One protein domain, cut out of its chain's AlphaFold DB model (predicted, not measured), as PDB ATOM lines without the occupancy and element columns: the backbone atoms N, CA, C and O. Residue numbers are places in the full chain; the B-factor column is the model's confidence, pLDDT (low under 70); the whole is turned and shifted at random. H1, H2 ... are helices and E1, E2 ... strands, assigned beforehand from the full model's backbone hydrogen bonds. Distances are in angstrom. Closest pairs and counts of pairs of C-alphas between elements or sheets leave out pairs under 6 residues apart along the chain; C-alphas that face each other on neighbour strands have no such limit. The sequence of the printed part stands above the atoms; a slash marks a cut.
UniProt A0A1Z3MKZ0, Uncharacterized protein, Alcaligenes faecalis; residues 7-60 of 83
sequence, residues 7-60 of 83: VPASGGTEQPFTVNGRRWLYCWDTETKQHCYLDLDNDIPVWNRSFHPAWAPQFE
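This is residues 7 to 60 of the 83 residues of an uncharacterized protein of Alcaligenes faecalis (UniProt A0A1Z3MKZ0). A twisted sheet of four antiparallel strands forms a wall, built on the long hairpin of E2 and E3, with the short strands E1 and E4 at its two edges. A tiny helix, H1, sits beside the strands next to E2, and residues 47 to 60, with no named element, fold back past one face of the sheet. The printed part has 54 residues, with one named helix and four named strands in the order H1 E1 E2 E3 E4; the sheet's order is E1 - E2 - E3 - E4. The class is mostly strand, although under half of the residues are in named elements. The whole is compact, with a radius of gyration of the C-alphas of 10.5 A, and its spans are 28 by 20 by 18 A.

E2, the longest strand, runs over residues 22 to 29, 21.0 A from C-alpha 22 at (226.006, 250.875, 184.656) to C-alpha 29. E3 follows with residues 34 to 39, 16.0 A. E1 is residues 17 to 19, 6.7 A, and E4 is residues 44 to 46, 6.6 A, ending at C-alpha 46 (233.052, 242.613, 176.821). H1 is residues 9 to 12, 5.6 A, beginning at C-alpha 9 (236.692, 236.585, 188.791).

The strands form a meander, each the antiparallel neighbour of the one before, and from edge to edge their lines turn by 95 degrees. E2 and E3 are a hairpin at 158 degrees between directions; N 27 and O 36 are within hydrogen-bond range at 2.8 A, N 38 and O 25 at 2.8 A. E2 pairs with E3 over its residues 24 to 29, but with E1 over residues 22 to 24, a staggered pairing. The hairpin of E1 and E2 stands at 126 degrees, with N 19 and O 22 2.9 A apart. The hairpin of E3 and E4 stands at 138 degrees, with N 46 and O 37 2.8 A apart. E1 is apart from E3 and E4. Residues 7 to 8 pair antiparallel with residues 27 to 28 of E2. H1 is on the sheet at a height of 5.1 A, over none of its strands; its closest C-alphas to E2 are those of Ala 9 and Cys 27, 4.6 A apart. H1 is too short for any O i to N i+4 pair, and its one O i to N i+3 pair is within range.

The C-alphas farthest apart are those of Asn 20 and Glu 31, 29.8 A. The printed part has no cut, and the four links between named elements are tight. The C-alphas of residues 47 to 60 lie 8 to 14 A from the mean of all C-alphas. The mean pLDDT of the printed part is 89.0, with 76 in H1, and no printed residue is under 70.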
ATOM      1  N   VAL A   7     231.974 232.827 185.509       87.00
ATOM      2  CA  VAL A   7     232.027 232.933 186.968       87.00
ATOM      3  C   VAL A   7     232.607 234.291 187.344       87.00
ATOM      4  O   VAL A   7     233.430 234.814 186.592       87.00
ATOM      5  N   PRO A   8     232.231 234.882 188.492       85.69
ATOM      6  CA  PRO A   8     232.933 236.059 188.977       85.69
ATOM      7  C   PRO A   8     234.427 235.748 189.066       85.69
ATOM      8  O   PRO A   8     234.830 234.646 189.465       85.69
ATOM      9  N   ALA A   9     235.252 236.710 188.671       78.69
ATOM     10  CA  ALA A   9     236.692 236.585 188.791       78.69
ATOM     11  C   ALA A   9     237.110 236.412 190.269       78.69
ATOM     12  O   ALA A   9     236.286 236.393 191.190       78.69
ATOM     13  N   SER A  10     238.405 236.207 190.512       79.62
ATOM     14  CA  SER A  10     238.926 236.037 191.880       79.62
ATOM     15  C   SER A  10     238.347 234.815 192.621       79.62
ATOM     16  O   SER A  10     238.224 234.813 193.839       79.62
ATOM     17  N   GLY A  11     237.979 233.753 191.894       71.88
ATOM     18  CA  GLY A  11     237.426 232.531 192.493       71.88
ATOM     19  C   GLY A  11     235.974 232.664 192.961       71.88
ATOM     20  O   GLY A  11     235.562 231.945 193.868       71.88
ATOM     21  N   GLY A  12     235.198 233.569 192.356       73.56
ATOM     22  CA  GLY A  12     233.780 233.754 192.663       73.56
ATOM     23  C   GLY A  12     233.484 234.857 193.680       73.56
ATOM     24  O   GLY A  12     232.324 235.043 194.036       73.56
ATOM     25  N   THR A  13     234.495 235.587 194.156       78.81
ATOM     26  CA  THR A  13     234.313 236.648 195.163       78.81
ATOM     27  C   THR A  13     234.208 238.047 194.576       78.81
ATOM     28  O   THR A  13     233.942 238.985 195.333       78.81
ATOM     29  N   GLU A  14     234.456 238.208 193.273       85.81
ATOM     30  CA  GLU A  14     234.391 239.520 192.638       85.81
ATOM     31  C   GLU A  14     233.013 240.147 192.849       85.81
ATOM     32  O   GLU A  14     231.979 239.519 192.615       85.81
ATOM     33  N   GLN A  15     233.012 241.393 193.316       89.62
ATOM     34  CA  GLN A  15     231.784 242.127 193.570       89.62
ATOM     35  C   GLN A  15     231.444 243.016 192.374       89.62
ATOM     36  O   GLN A  15     232.346 243.616 191.780       89.62
ATOM     37  N   PRO A  16     230.152 243.154 192.040       92.62
ATOM     38  CA  PRO A  16     229.718 244.147 191.078       92.62
ATOM     39  C   PRO A  16     230.128 245.557 191.507       92.62
ATOM     40  O   PRO A  16     230.048 245.911 192.686       92.62
ATOM     41  N   PHE A  17     230.504 246.385 190.541       93.56
ATOM     42  CA  PHE A  17     230.827 247.791 190.758       93.56
ATOM     43  C   PHE A  17     230.117 248.671 189.730       93.56
ATOM     44  O   PHE A  17     229.806 248.241 188.622       93.56
ATOM     45  N   THR A  18     229.840 249.918 190.105       95.75
ATOM     46  CA  THR A  18     229.074 250.843 189.261       95.75
ATOM     47  C   THR A  18     229.997 251.865 188.615       95.75
ATOM     48  O   THR A  18     230.745 252.554 189.307       95.75
ATOM     49  N   VAL A  19     229.902 252.009 187.294       94.12
ATOM     50  CA  VAL A  19     230.614 253.031 186.518       94.12
ATOM     51  C   VAL A  19     229.651 253.665 185.528       94.12
ATOM     52  O   VAL A  19     228.968 252.964 184.787       94.12
ATOM     53  N   ASN A  20     229.593 255.001 185.510       88.81
ATOM     54  CA  ASN A  20     228.727 255.776 184.612       88.81
ATOM     55  C   ASN A  20     227.248 255.337 184.642       88.81
ATOM     56  O   ASN A  20     226.567 255.350 183.622       88.81
ATOM     57  N   GLY A  21     226.757 254.919 185.815       91.69
ATOM     58  CA  GLY A  21     225.377 254.458 186.001       91.69
ATOM     59  C   GLY A  21     225.093 253.024 185.541       91.69
ATOM     60  O   GLY A  21     223.961 252.582 185.696       91.69
ATOM     61  N   ARG A  22     226.094 252.297 185.027       92.88
ATOM     62  CA  ARG A  22     226.006 250.875 184.656       92.88
ATOM     63  C   ARG A  22     226.734 250.015 185.684       92.88
ATOM     64  O   ARG A  22     227.783 250.417 186.201       92.88
ATOM     65  N   ARG A  23     226.181 248.847 185.988       95.25
ATOM     66  CA  ARG A  23     226.756 247.846 186.886       95.25
ATOM     67  C   ARG A  23     227.571 246.854 186.078       95.25
ATOM     68  O   ARG A  23     227.071 246.202 185.170       95.25
ATOM     69  N   TRP A  24     228.824 246.713 186.468       94.12
ATOM     70  CA  TRP A  24     229.790 245.849 185.818       94.12
ATOM     71  C   TRP A  24     230.248 244.767 186.782       94.12
ATOM     72  O   TRP A  24     230.380 245.007 187.983       94.12
ATOM     73  N   LEU A  25     230.527 243.588 186.245       93.44
ATOM     74  CA  LEU A  25     231.159 242.495 186.967       93.44
ATOM     75  C   LEU A  25     232.350 241.987 186.165       93.44
ATOM     76  O   LEU A  25     232.225 241.710 184.975       93.44
ATOM     77  N   TYR A  26     233.506 241.861 186.810       92.56
ATOM     78  CA  TYR A  26     234.642 241.197 186.187       92.56
ATOM     79  C   TYR A  26     234.475 239.683 186.326       92.56
ATOM     80  O   TYR A  26     234.288 239.150 187.423       92.56
ATOM     81  N   CYS A  27     234.512 238.997 185.191       91.69
ATOM     82  CA  CYS A  27     234.197 237.586 185.068       91.69
ATOM     83  C   CYS A  27     235.366 236.816 184.450       91.69
ATOM     84  O   CYS A  27     236.199 237.344 183.710       91.69
ATOM     85  N   TRP A  28     235.397 235.529 184.759       89.56
ATOM     86  CA  TRP A  28     236.249 234.533 184.142       89.56
ATOM     87  C   TRP A  28     235.375 233.506 183.437       89.56
ATOM     88  O   TRP A  28     234.494 232.906 184.052       89.56
ATOM     89  N   ASP A  29     235.640 233.282 182.160       88.56
ATOM     90  CA  ASP A  29     235.046 232.189 181.416       88.56
ATOM     91  C   ASP A  29     235.863 230.916 181.609       88.56
ATOM     92  O   ASP A  29     237.024 230.808 181.196       88.56
ATOM     93  N   THR A  30     235.247 229.922 182.241       85.75
ATOM     94  CA  THR A  30     235.919 228.648 182.482       85.75
ATOM     95  C   THR A  30     236.045 227.781 181.230       85.75
ATOM     96  O   THR A  30     236.908 226.895 181.236       85.75
ATOM     97  N   GLU A  31     235.262 228.032 180.175       86.31
ATOM     98  CA  GLU A  31     235.325 227.285 178.917       86.31
ATOM     99  C   GLU A  31     236.470 227.797 178.042       86.31
ATOM    100  O   GLU A  31     237.395 227.044 177.728       86.31
ATOM    101  N   THR A  32     236.469 229.092 177.707       84.06
ATOM    102  CA  THR A  32     237.506 229.687 176.843       84.06
ATOM    103  C   THR A  32     238.788 230.061 177.581       84.06
ATOM    104  O   THR A  32     239.801 230.340 176.934       84.06
ATOM    105  N   LYS A  33     238.774 230.039 178.923       85.56
ATOM    106  CA  LYS A  33     239.877 230.495 179.788       85.56
ATOM    107  C   LYS A  33     240.234 231.961 179.528       85.56
ATOM    108  O   LYS A  33     241.411 232.310 179.409       85.56
ATOM    109  N   GLN A  34     239.218 232.812 179.408       86.38
ATOM    110  CA  GLN A  34     239.380 234.243 179.151       86.38
ATOM    111  C   GLN A  34     238.690 235.084 180.216       86.38
ATOM    112  O   GLN A  34     237.713 234.669 180.835       86.38
ATOM    113  N   HIS A  35     239.217 236.286 180.423       89.94
ATOM    114  CA  HIS A  35     238.587 237.289 181.266       89.94
ATOM    115  C   HIS A  35     237.680 238.192 180.435       89.94
ATOM    116  O   HIS A  35     238.003 238.510 179.290       89.94
ATOM    117  N   CYS A  36     236.584 238.642 181.035       91.44
ATOM    118  CA  CYS A  36     235.695 239.626 180.434       91.44
ATOM    119  C   CYS A  36     235.056 240.517 181.499       91.44
ATOM    120  O   CYS A  36     234.966 240.150 182.670       91.44
ATOM    121  N   TYR A  37     234.554 241.672 181.080       92.94
ATOM    122  CA  TYR A  37     233.655 242.487 181.892       92.94
ATOM    123  C   TYR A  37     232.220 242.254 181.429       92.94
ATOM    124  O   TYR A  37     231.911 242.464 180.262       92.94
ATOM    125  N   LEU A  38     231.349 241.816 182.330       92.38
ATOM    126  CA  LEU A  38     229.924 241.655 182.078       92.38
ATOM    127  C   LEU A  38     229.182 242.921 182.504       92.38
ATOM    128  O   LEU A  38     229.254 243.318 183.669       92.38
ATOM    129  N   ASP A  39     228.459 243.531 181.573       93.50
ATOM    130  CA  ASP A  39     227.438 244.518 181.901       93.50
ATOM    131  C   ASP A  39     226.202 243.799 182.451       93.50
ATOM    132  O   ASP A  39     225.518 243.082 181.721       93.50
ATOM    133  N   LEU A  40     225.911 243.999 183.735       91.56
ATOM    134  CA  LEU A  40     224.786 243.365 184.422       91.56
ATOM    135  C   LEU A  40     223.431 244.005 184.101       91.56
ATOM    136  O   LEU A  40     222.400 243.404 184.396       91.56
ATOM    137  N   ASP A  41     223.411 245.225 183.566       92.62
ATOM    138  CA  ASP A  41     222.171 245.922 183.224       92.62
ATOM    139  C   ASP A  41     221.718 245.602 181.795       92.62
ATOM    140  O   ASP A  41     220.516 245.567 181.534       92.62
ATOM    141  N   ASN A  42     222.661 245.327 180.885       90.44
ATOM    142  CA  ASN A  42     222.368 244.996 179.484       90.44
ATOM    143  C   ASN A  42     222.616 243.525 179.110       90.44
ATOM    144  O   ASN A  42     222.259 243.127 178.005       90.44
ATOM    145  N   ASP A  43     223.206 242.730 180.007       89.12
ATOM    146  CA  ASP A  43     223.576 241.323 179.780       89.12
ATOM    147  C   ASP A  43     224.571 241.141 178.614       89.12
ATOM    148  O   ASP A  43     224.463 240.236 177.787       89.12
ATOM    149  N   ILE A  44     225.553 242.048 178.523       89.00
ATOM    150  CA  ILE A  44     226.545 242.079 177.438       89.00
ATOM    151  C   ILE A  44     227.950 241.832 178.004       89.00
ATOM    152  O   ILE A  44     228.443 242.649 178.788       89.00
ATOM    153  N   PRO A  45     228.636 240.745 177.604       89.44
ATOM    154  CA  PRO A  45     230.032 240.522 177.957       89.44
ATOM    155  C   PRO A  45     230.987 241.230 176.983       89.44
ATOM    156  O   PRO A  45     230.888 241.092 175.763       89.44
ATOM    157  N   VAL A  46     231.968 241.937 177.539       91.31
ATOM    158  CA  VAL A  46     233.052 242.613 176.821       91.31
ATOM    159  C   VAL A  46     234.356 241.858 177.055       91.31
ATOM    160  O   VAL A  46     234.889 241.831 178.164       91.31
ATOM    161  N   TRP A  47     234.873 241.248 175.991       89.06
ATOM    162  CA  TRP A  47     236.028 240.336 176.022       89.06
ATOM    163  C   TRP A  47     237.367 241.011 175.709       89.06
ATOM    164  O   TRP A  47     238.410 240.361 175.730       89.06
ATOM    165  N   ASN A  48     237.347 242.306 175.389       89.75
ATOM    166  CA  ASN A  48     238.552 243.053 175.053       89.75
ATOM    167  C   ASN A  48     239.450 243.191 176.291       89.75
ATOM    168  O   ASN A  48     239.042 243.752 177.308       89.75
ATOM    169  N   ARG A  49     240.693 242.712 176.205       87.31
ATOM    170  CA  ARG A  49     241.622 242.676 177.351       87.31
ATOM    171  C   ARG A  49     242.103 244.055 177.792       87.31
ATOM    172  O   ARG A  49     242.587 244.207 178.909       87.31
ATOM    173  N   SER A  50     242.023 245.042 176.905       89.69
ATOM    174  CA  SER A  50     242.366 246.436 177.195       89.69
ATOM    175  C   SER A  50     241.180 247.240 177.722       89.69
ATOM    176  O   SER A  50     241.364 248.384 178.134       89.69
ATOM    177  N   PHE A  51     239.972 246.672 177.722       92.00
ATOM    178  CA  PHE A  51     238.797 247.348 178.247       92.00
ATOM    179  C   PHE A  51     238.809 247.390 179.775       92.00
ATOM    180  O   PHE A  51     239.028 246.387 180.447       92.00
ATOM    181  N   HIS A  52     238.514 248.570 180.316       91.00
ATOM    182  CA  HIS A  52     238.165 248.761 181.717       91.00
ATOM    183  C   HIS A  52     237.055 249.816 181.788       91.00
ATOM    184  O   HIS A  52     237.295 250.935 181.314       91.00
ATOM    185  N   PRO A  53     235.896 249.546 182.423       91.00
ATOM    186  CA  PRO A  53     234.753 250.462 182.393       91.00
ATOM    187  C   PRO A  53     235.085 251.890 182.852       91.00
ATOM    188  O   PRO A  53     234.550 252.857 182.319       91.00
ATOM    189  N   ALA A  54     235.988 252.033 183.832       91.25
ATOM    190  CA  ALA A  54     236.337 253.333 184.416       91.25
ATOM    191  C   ALA A  54     237.508 254.065 183.740       91.25
ATOM    192  O   ALA A  54     237.542 255.293 183.760       91.25
ATOM    193  N   TRP A  55     238.489 253.345 183.191       90.81
ATOM    194  CA  TRP A  55     239.775 253.940 182.779       90.81
ATOM    195  C   TRP A  55     240.066 253.779 181.293       90.81
ATOM    196  O   TRP A  55     240.898 254.505 180.756       90.81
ATOM    197  N   ALA A  56     239.381 252.852 180.626       91.25
ATOM    198  CA  ALA A  56     239.538 252.615 179.202       91.25
ATOM    199  C   ALA A  56     238.192 252.253 178.529       91.25
ATOM    200  O   ALA A  56     238.092 251.208 177.876       91.25
ATOM    201  N   PRO A  57     237.139 253.087 178.687       91.00
ATOM    202  CA  PRO A  57     235.809 252.802 178.144       91.00
ATOM    203  C   PRO A  57     235.773 252.762 176.610       91.00
ATOM    204  O   PRO A  57     234.910 252.114 176.029       91.00
ATOM    205  N   GLN A  58     236.734 253.395 175.930       90.31
ATOM    206  CA  GLN A  58     236.830 253.407 174.468       90.31
ATOM    207  C   GLN A  58     236.986 252.012 173.843       90.31
ATOM    208  O   GLN A  58     236.738 251.853 172.649       90.31
ATOM    209  N   PHE A  59     237.390 251.007 174.625       89.69
ATOM    210  CA  PHE A  59     237.574 249.642 174.139       89.69
ATOM    211  C   PHE A  59     236.329 248.754 174.272       89.69
ATOM    212  O   PHE A  59     236.388 247.602 173.858       89.69
ATOM    213  N   GLU A  60     235.204 249.270 174.789       87.44
ATOM    214  CA  GLU A  60     233.960 248.498 174.982       87.44
ATOM    215  C   GLU A  60     233.502 247.800 173.693       87.44
ATOM    216  O   GLU A  60     233.143 246.626 173.697       87.44
TER     217      GLU A  60